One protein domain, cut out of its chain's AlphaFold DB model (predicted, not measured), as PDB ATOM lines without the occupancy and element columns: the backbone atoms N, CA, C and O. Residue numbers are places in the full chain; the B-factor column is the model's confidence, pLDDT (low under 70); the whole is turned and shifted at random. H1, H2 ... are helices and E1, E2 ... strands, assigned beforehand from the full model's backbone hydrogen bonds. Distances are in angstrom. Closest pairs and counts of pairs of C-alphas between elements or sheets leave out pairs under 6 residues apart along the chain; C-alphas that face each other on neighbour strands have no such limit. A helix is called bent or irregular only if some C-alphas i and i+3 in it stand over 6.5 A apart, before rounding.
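What this domain is: This is residues 80 to 138 of the 138 residues of the protein "Recombinase domain-containing protein" of Micromonospora zingiberis (UniProt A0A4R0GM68). A long, bent hairpin of E1 and E2, with the short strand E3 beside E2, makes a small, strongly twisted sheet, from which H1 stands up. The hairpin's tip, residues 104 to 109, sticks out at one end of the longest axis, and the end of H1 lies toward the other. The printed part has 59 residues, with an unnamed stretch of 18 residues before E1, E2, E3 and H1; the class is mixed, and the antiparallel order E1 - E2 - E3 is a meander, each strand the antiparallel neighbour of the one before. It is compact, with a radius of gyration of the C-alphas of 11.7 A and spans of 36 by 27 by 22 A.

How they stand to each other: E1, residues 98 to 105, bends by 61 degrees at residue 102. E2, residues 108 to 115, bends by 65 degrees at residue 111 and forms a hairpin with E1, with N 101 and O 112 2.9 A apart, within hydrogen-bond range. E3, residues 122 to 124, forms a hairpin with E2, with N 113 and O 123 2.9 A apart, within hydrogen-bond range. H1, residues 125 to 137, is on the sheet over E3, and its line rises 61 degrees from the local plane. The closest C-alphas of H1 and E2, Ala 125 and Val 112, are 4.8 A apart. In H1 every O i to N i+4 pair is within hydrogen-bond range.

Where its parts are: E1 begins at C-alpha 98, (162.362, 162.944, 185.946), and measures 19.7 A from first to last C-alpha. E2 measures 19.9 A, E3 7.0 A and H1 17.7 A, ending at C-alpha 137, (174.785, 147.398, 195.257).

The domain as a whole: The C-alphas farthest apart, Arg 106 and Leu 138, are 35.7 A apart. The printed part has no cut, and no link between named elements is long. Mean pLDDT of the printed part is 86.7; residues 80 to 82, 87 and 138 are under 70.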
ATOM      1  N   ARG A  80     157.528 160.576 200.456       55.44
ATOM      2  CA  ARG A  80     158.109 159.280 200.816       55.44
ATOM      3  C   ARG A  80     158.838 158.833 199.550       55.44
ATOM      4  O   ARG A  80     158.316 159.079 198.459       55.44
ATOM      5  N   ALA A  81     160.028 158.260 199.664       60.38
ATOM      6  CA  ALA A  81     160.689 157.643 198.522       60.38
ATOM      7  C   ALA A  81     159.846 156.429 198.075       60.38
ATOM      8  O   ALA A  81     160.142 155.292 198.411       60.38
ATOM      9  N   VAL A  82     158.704 156.692 197.429       69.12
ATOM     10  CA  VAL A  82     157.729 155.693 196.974       69.12
ATOM     11  C   VAL A  82     158.277 154.982 195.744       69.12
ATOM     12  O   VAL A  82     157.989 153.811 195.534       69.12
ATOM     13  N   HIS A  83     159.087 155.685 194.953       79.06
ATOM     14  CA  HIS A  83     159.766 155.132 193.790       79.06
ATOM     15  C   HIS A  83     161.258 155.377 193.939       79.06
ATOM     16  O   HIS A  83     161.654 156.501 194.272       79.06
ATOM     17  N   LEU A  84     162.044 154.328 193.691       83.12
ATOM     18  CA  LEU A  84     163.480 154.243 193.959       83.12
ATOM     19  C   LEU A  84     164.250 155.477 193.469       83.12
ATOM     20  O   LEU A  84     165.117 155.983 194.171       83.12
ATOM     21  N   LEU A  85     163.890 155.990 192.292       84.25
ATOM     22  CA  LEU A  85     164.634 157.035 191.590       84.25
ATOM     23  C   LEU A  85     163.932 158.399 191.570       84.25
ATOM     24  O   LEU A  85     164.294 159.288 190.793       84.25
ATOM     25  N   SER A  86     162.926 158.584 192.429       70.50
ATOM     26  CA  SER A  86     162.197 159.852 192.565       70.50
ATOM     27  C   SER A  86     163.158 161.014 192.822       70.50
ATOM     28  O   SER A  86     163.835 161.029 193.843       70.50
ATOM     29  N   TYR A  87     163.186 162.006 191.924       63.00
ATOM     30  CA  TYR A  87     164.033 163.211 192.016       63.00
ATOM     31  C   TYR A  87     165.558 162.976 192.048       63.00
ATOM     32  O   TYR A  87     166.307 163.935 192.217       63.00
ATOM     33  N   ILE A  88     166.024 161.744 191.831       82.44
ATOM     34  CA  ILE A  88     167.451 161.415 191.678       82.44
ATOM     35  C   ILE A  88     167.843 161.489 190.198       82.44
ATOM     36  O   ILE A  88     168.899 162.007 189.842       82.44
ATOM     37  N   VAL A  89     166.966 161.005 189.317       86.81
ATOM     38  CA  VAL A  89     167.242 160.934 187.880       86.81
ATOM     39  C   VAL A  89     166.963 162.275 187.202       86.81
ATOM     40  O   VAL A  89     165.908 162.892 187.387       86.81
ATOM     41  N   ARG A  90     167.905 162.693 186.354       90.62
ATOM     42  CA  ARG A  90     167.789 163.854 185.465       90.62
ATOM     43  C   ARG A  90     167.682 163.417 184.015       90.62
ATOM     44  O   ARG A  90     168.190 162.373 183.612       90.62
ATOM     45  N   CYS A  91     166.986 164.214 183.215       90.56
ATOM     46  CA  CYS A  91     166.849 163.953 181.790       90.56
ATOM     47  C   CYS A  91     168.151 164.295 181.056       90.56
ATOM     48  O   CYS A  91     168.522 165.460 181.004       90.56
ATOM     49  N   ALA A  92     168.771 163.325 180.382       91.25
ATOM     50  CA  ALA A  92     170.013 163.549 179.630       91.25
ATOM     51  C   ALA A  92     169.908 164.598 178.498       91.25
ATOM     52  O   ALA A  92     170.919 165.125 178.055       91.25
ATOM     53  N   VAL A  93     168.694 164.910 178.023       95.06
ATOM     54  CA  VAL A  93     168.473 165.860 176.917       95.06
ATOM     55  C   VAL A  93     168.311 167.301 177.401       95.06
ATOM     56  O   VAL A  93     168.742 168.230 176.727       95.06
ATOM     57  N   CYS A  94     167.630 167.515 178.530       92.38
ATOM     58  CA  CYS A  94     167.256 168.862 178.979       92.38
ATOM     59  C   CYS A  94     167.606 169.165 180.437       92.38
ATOM     60  O   CYS A  94     167.170 170.193 180.947       92.38
ATOM     61  N   ASP A  95     168.295 168.247 181.112       90.69
ATOM     62  CA  ASP A  95     168.645 168.266 182.540       90.69
ATOM     63  C   ASP A  95     167.463 168.413 183.522       90.69
ATOM     64  O   ASP A  95     167.621 168.426 184.741       90.69
ATOM     65  N   GLY A  96     166.234 168.470 183.005       88.50
ATOM     66  CA  GLY A  96     165.029 168.586 183.810       88.50
ATOM     67  C   GLY A  96     164.789 167.354 184.692       88.50
ATOM     68  O   GLY A  96     165.227 166.245 184.357       88.50
ATOM     69  N   PRO A  97     164.033 167.521 185.791       88.25
ATOM     70  CA  PRO A  97     163.721 166.430 186.701       88.25
ATOM     71  C   PRO A  97     162.893 165.349 186.002       88.25
ATOM     72  O   PRO A  97     162.037 165.629 185.152       88.25
ATOM     73  N   VAL A  98     163.138 164.101 186.387       89.31
ATOM     74  CA  VAL A  98     162.362 162.944 185.946       89.31
ATOM     75  C   VAL A  98     161.421 162.520 187.068       89.31
ATOM     76  O   VAL A  98     161.818 162.389 188.225       89.31
ATOM     77  N   SER A  99     160.154 162.312 186.722       87.88
ATOM     78  CA  SER A  99     159.113 161.884 187.649       87.88
ATOM     79  C   SER A  99     158.500 160.564 187.204       87.88
ATOM     80  O   SER A  99     158.397 160.264 186.011       87.88
ATOM     81  N   SER A 100     158.093 159.762 188.181       88.75
ATOM     82  CA  SER A 100     157.440 158.485 187.942       88.75
ATOM     83  C   SER A 100     155.919 158.647 187.914       88.75
ATOM     84  O   SER A 100     155.351 159.239 188.835       88.75
ATOM     85  N   HIS A 101     155.250 158.081 186.914       87.19
ATOM     86  CA  HIS A 101     153.791 158.062 186.830       87.19
ATOM     87  C   HIS A 101     153.286 156.731 186.268       87.19
ATOM     88  O   HIS A 101     153.989 156.063 185.508       87.19
ATOM     89  N   LEU A 102     152.047 156.380 186.619       90.38
ATOM     90  CA  LEU A 102     151.348 155.234 186.051       90.38
ATOM     91  C   LEU A 102     150.862 155.584 184.642       90.38
ATOM     92  O   LEU A 102     150.283 156.651 184.420       90.38
ATOM     93  N   VAL A 103     151.086 154.685 183.690       90.62
ATOM     94  CA  VAL A 103     150.644 154.830 182.304       90.62
ATOM     95  C   VAL A 103     149.858 153.587 181.913       90.62
ATOM     96  O   VAL A 103     150.326 152.479 182.138       90.62
ATOM     97  N   SER A 104     148.698 153.783 181.283       92.06
ATOM     98  CA  SER A 104     147.924 152.721 180.633       92.06
ATOM     99  C   SER A 104     147.809 153.031 179.139       92.06
ATOM    100  O   SER A 104     147.225 154.048 178.753       92.06
ATOM    101  N   ARG A 105     148.454 152.226 178.284       83.56
ATOM    102  CA  ARG A 105     148.475 152.391 176.818       83.56
ATOM    103  C   ARG A 105     148.617 151.043 176.116       83.56
ATOM    104  O   ARG A 105     149.470 150.246 176.480       83.56
ATOM    105  N   ARG A 106     147.847 150.838 175.037       85.12
ATOM    106  CA  ARG A 106     147.941 149.661 174.143       85.12
ATOM    107  C   ARG A 106     147.910 148.315 174.893       85.12
ATOM    108  O   ARG A 106     148.702 147.429 174.600       85.12
ATOM    109  N   GLY A 107     147.018 148.189 175.878       88.88
ATOM    110  CA  GLY A 107     146.865 146.964 176.674       88.88
ATOM    111  C   GLY A 107     147.949 146.738 177.734       88.88
ATOM    112  O   GLY A 107     147.912 145.721 178.416       88.88
ATOM    113  N   TRP A 108     148.889 147.671 177.899       89.19
ATOM    114  CA  TRP A 108     149.890 147.637 178.960       89.19
ATOM    115  C   TRP A 108     149.613 148.724 179.999       89.19
ATOM    116  O   TRP A 108     149.385 149.883 179.642       89.19
ATOM    117  N   GLU A 109     149.679 148.350 181.274       92.69
ATOM    118  CA  GLU A 109     149.605 149.254 182.417       92.69
ATOM    119  C   GLU A 109     150.848 149.071 183.288       92.69
ATOM    120  O   GLU A 109     151.214 147.948 183.634       92.69
ATOM    121  N   GLY A 110     151.517 150.170 183.628       92.19
ATOM    122  CA  GLY A 110     152.703 150.108 184.470       92.19
ATOM    123  C   GLY A 110     153.317 151.464 184.784       92.19
ATOM    124  O   GLY A 110     152.901 152.509 184.274       92.19
ATOM    125  N   GLN A 111     154.316 151.442 185.662       93.06
ATOM    126  CA  GLN A 111     155.022 152.637 186.111       93.06
ATOM    127  C   GLN A 111     156.131 153.013 185.121       93.06
ATOM    128  O   GLN A 111     156.893 152.167 184.650       93.06
ATOM    129  N   VAL A 112     156.245 154.305 184.821       93.00
ATOM    130  CA  VAL A 112     157.243 154.861 183.899       93.00
ATOM    131  C   VAL A 112     157.912 156.065 184.547       93.00
ATOM    132  O   VAL A 112     157.223 156.927 185.091       93.00
ATOM    133  N   TYR A 113     159.236 156.161 184.438       92.56
ATOM    134  CA  TYR A 113     159.976 157.396 184.690       92.56
ATOM    135  C   TYR A 113     160.002 158.236 183.414       92.56
ATOM    136  O   TYR A 113     160.414 157.757 182.358       92.56
ATOM    137  N   SER A 114     159.559 159.491 183.491       92.50
ATOM    138  CA  SER A 114     159.508 160.391 182.334       92.50
ATOM    139  C   SER A 114     159.964 161.806 182.671       92.50
ATOM    140  O   SER A 114     159.755 162.298 183.780       92.50
ATOM    141  N   CYS A 115     160.590 162.474 181.699       91.69
ATOM    142  CA  CYS A 115     160.998 163.873 181.833       91.69
ATOM    143  C   CYS A 115     159.786 164.775 182.124       91.69
ATOM    144  O   CYS A 115     158.849 164.849 181.318       91.69
ATOM    145  N   LEU A 116     159.832 165.509 183.239       86.19
ATOM    146  CA  LEU A 116     158.720 166.343 183.691       86.19
ATOM    147  C   LEU A 116     158.527 167.594 182.824       86.19
ATOM    148  O   LEU A 116     157.388 168.001 182.610       86.19
ATOM    149  N   TYR A 117     159.611 168.172 182.300       87.00
ATOM    150  CA  TYR A 117     159.557 169.422 181.537       87.00
ATOM    151  C   TYR A 117     159.036 169.230 180.116       87.00
ATOM    152  O   TYR A 117     157.981 169.744 179.764       87.00
ATOM    153  N   LYS A 118     159.786 168.495 179.292       87.31
ATOM    154  CA  LYS A 118     159.572 168.447 177.838       87.31
ATOM    155  C   LYS A 118     159.192 167.062 177.318       87.31
ATOM    156  O   LYS A 118     159.065 166.888 176.114       87.31
ATOM    157  N   ARG A 119     159.046 166.065 178.204       88.75
ATOM    158  CA  ARG A 119     158.791 164.658 177.831       88.75
ATOM    159  C   ARG A 119     159.823 164.100 176.830       88.75
ATOM    160  O   ARG A 119     159.481 163.258 176.013       88.75
ATOM    161  N   CYS A 120     161.085 164.540 176.913       93.50
ATOM    162  CA  CYS A 120     162.148 164.149 175.973       93.50
ATOM    163  C   CYS A 120     162.386 162.636 175.902       93.50
ATOM    164  O   CYS A 120     162.693 162.107 174.843       93.50
ATOM    165  N   ALA A 121     162.283 161.956 177.044       90.06
ATOM    166  CA  ALA A 121     162.481 160.522 177.159       90.06
ATOM    167  C   ALA A 121     161.584 159.958 178.264       90.06
ATOM    168  O   ALA A 121     161.210 160.663 179.215       90.06
ATOM    169  N   ALA A 122     161.258 158.679 178.116       91.00
ATOM    170  CA  ALA A 122     160.519 157.892 179.083       91.00
ATOM    171  C   ALA A 122     161.051 156.455 179.078       91.00
ATOM    172  O   ALA A 122     161.342 155.907 178.017       91.00
ATOM    173  N   VAL A 123     161.159 155.851 180.256       92.38
ATOM    174  CA  VAL A 123     161.621 154.472 180.436       92.38
ATOM    175  C   VAL A 123     160.745 153.783 181.471       92.38
ATOM    176  O   VAL A 123     160.321 154.404 182.451       92.38
ATOM    177  N   LYS A 124     160.427 152.506 181.249       93.50
ATOM    178  CA  LYS A 124     159.667 151.730 182.232       93.50
ATOM    179  C   LYS A 124     160.456 151.652 183.537       93.50
ATOM    180  O   LYS A 124     161.670 151.457 183.509       93.50
ATOM    181  N   ALA A 125     159.758 151.803 184.658       92.69
ATOM    182  CA  ALA A 125     160.393 151.829 185.968       92.69
ATOM    183  C   ALA A 125     161.141 150.526 186.265       92.69
ATOM    184  O   ALA A 125     162.266 150.594 186.735       92.69
ATOM    185  N   GLU A 126     160.572 149.378 185.875       92.19
ATOM    186  CA  GLU A 126     161.173 148.047 186.061       92.19
ATOM    187  C   GLU A 126     162.625 147.968 185.562       92.19
ATOM    188  O   GLU A 126     163.507 147.546 186.303       92.19
ATOM    189  N   PHE A 127     162.898 148.469 184.353       93.56
ATOM    190  CA  PHE A 127     164.234 148.402 183.759       93.56
ATOM    191  C   PHE A 127     165.211 149.394 184.382       93.56
ATOM    192  O   PHE A 127     166.381 149.071 184.584       93.56
ATOM    193  N   LEU A 128     164.753 150.620 184.654       91.88
ATOM    194  CA  LEU A 128     165.634 151.649 185.199       91.88
ATOM    195  C   LEU A 128     165.978 151.368 186.667       91.88
ATOM    196  O   LEU A 128     167.123 151.568 187.066       91.88
ATOM    197  N   ASP A 129     165.010 150.884 187.446       92.19
ATOM    198  CA  ASP A 129     165.219 150.525 188.847       92.19
ATOM    199  C   ASP A 129     166.175 149.331 188.965       92.19
ATOM    200  O   ASP A 129     167.122 149.394 189.746       92.19
ATOM    201  N   GLU A 130     165.993 148.287 188.148       93.12
ATOM    202  CA  GLU A 130     166.901 147.135 188.111       93.12
ATOM    203  C   GLU A 130     168.335 147.554 187.757       93.12
ATOM    204  O   GLU A 130     169.290 147.150 188.425       93.12
ATOM    205  N   TYR A 131     168.498 148.395 186.732       92.00
ATOM    206  CA  TYR A 131     169.808 148.918 186.351       92.00
ATOM    207  C   TYR A 131     170.457 149.704 187.497       92.00
ATOM    208  O   TYR A 131     171.611 149.455 187.839       92.00
ATOM    209  N   ALA A 132     169.711 150.616 188.124       90.62
ATOM    210  CA  ALA A 132     170.224 151.420 189.225       90.62
ATOM    211  C   ALA A 132     170.626 150.559 190.432       90.62
ATOM    212  O   ALA A 132     171.690 150.773 191.006       90.62
ATOM    213  N   GLN A 133     169.821 149.556 190.791       90.44
ATOM    214  CA  GLN A 133     170.148 148.629 191.878       90.44
ATOM    215  C   GLN A 133     171.425 147.840 191.591       90.44
ATOM    216  O   GLN A 133     172.280 147.740 192.468       90.44
ATOM    217  N   ARG A 134     171.591 147.334 190.362       92.12
ATOM    218  CA  ARG A 134     172.811 146.621 189.956       92.12
ATOM    219  C   ARG A 134     174.055 147.502 190.050       92.12
ATOM    220  O   ARG A 134     175.088 147.016 190.474       92.12
ATOM    221  N   VAL A 135     173.969 148.776 189.672       90.69
ATOM    222  CA  VAL A 135     175.124 149.692 189.700       90.69
ATOM    223  C   VAL A 135     175.482 150.149 191.119       90.69
ATOM    224  O   VAL A 135     176.642 150.443 191.378       90.69
ATOM    225  N   VAL A 136     174.508 150.239 192.029       85.31
ATOM    226  CA  VAL A 136     174.717 150.786 193.385       85.31
ATOM    227  C   VAL A 136     175.093 149.717 194.418       85.31
ATOM    228  O   VAL A 136     175.770 150.037 195.390       85.31
ATOM    229  N   VAL A 137     174.624 148.476 194.254       77.50
ATOM    230  CA  VAL A 137     174.785 147.398 195.257       77.50
ATOM    231  C   VAL A 137     175.940 146.437 194.922       77.50
ATOM    232  O   VAL A 137     176.265 145.579 195.742       77.50
ATOM    233  N   LEU A 138     176.574 146.577 193.752       50.88
ATOM    234  CA  LEU A 138     177.775 145.825 193.363       50.88
ATOM    235  C   LEU A 138     179.063 146.593 193.669       50.88
ATOM    236  O   LEU A 138     179.093 147.818 193.420       50.88
TER     237      LEU A 138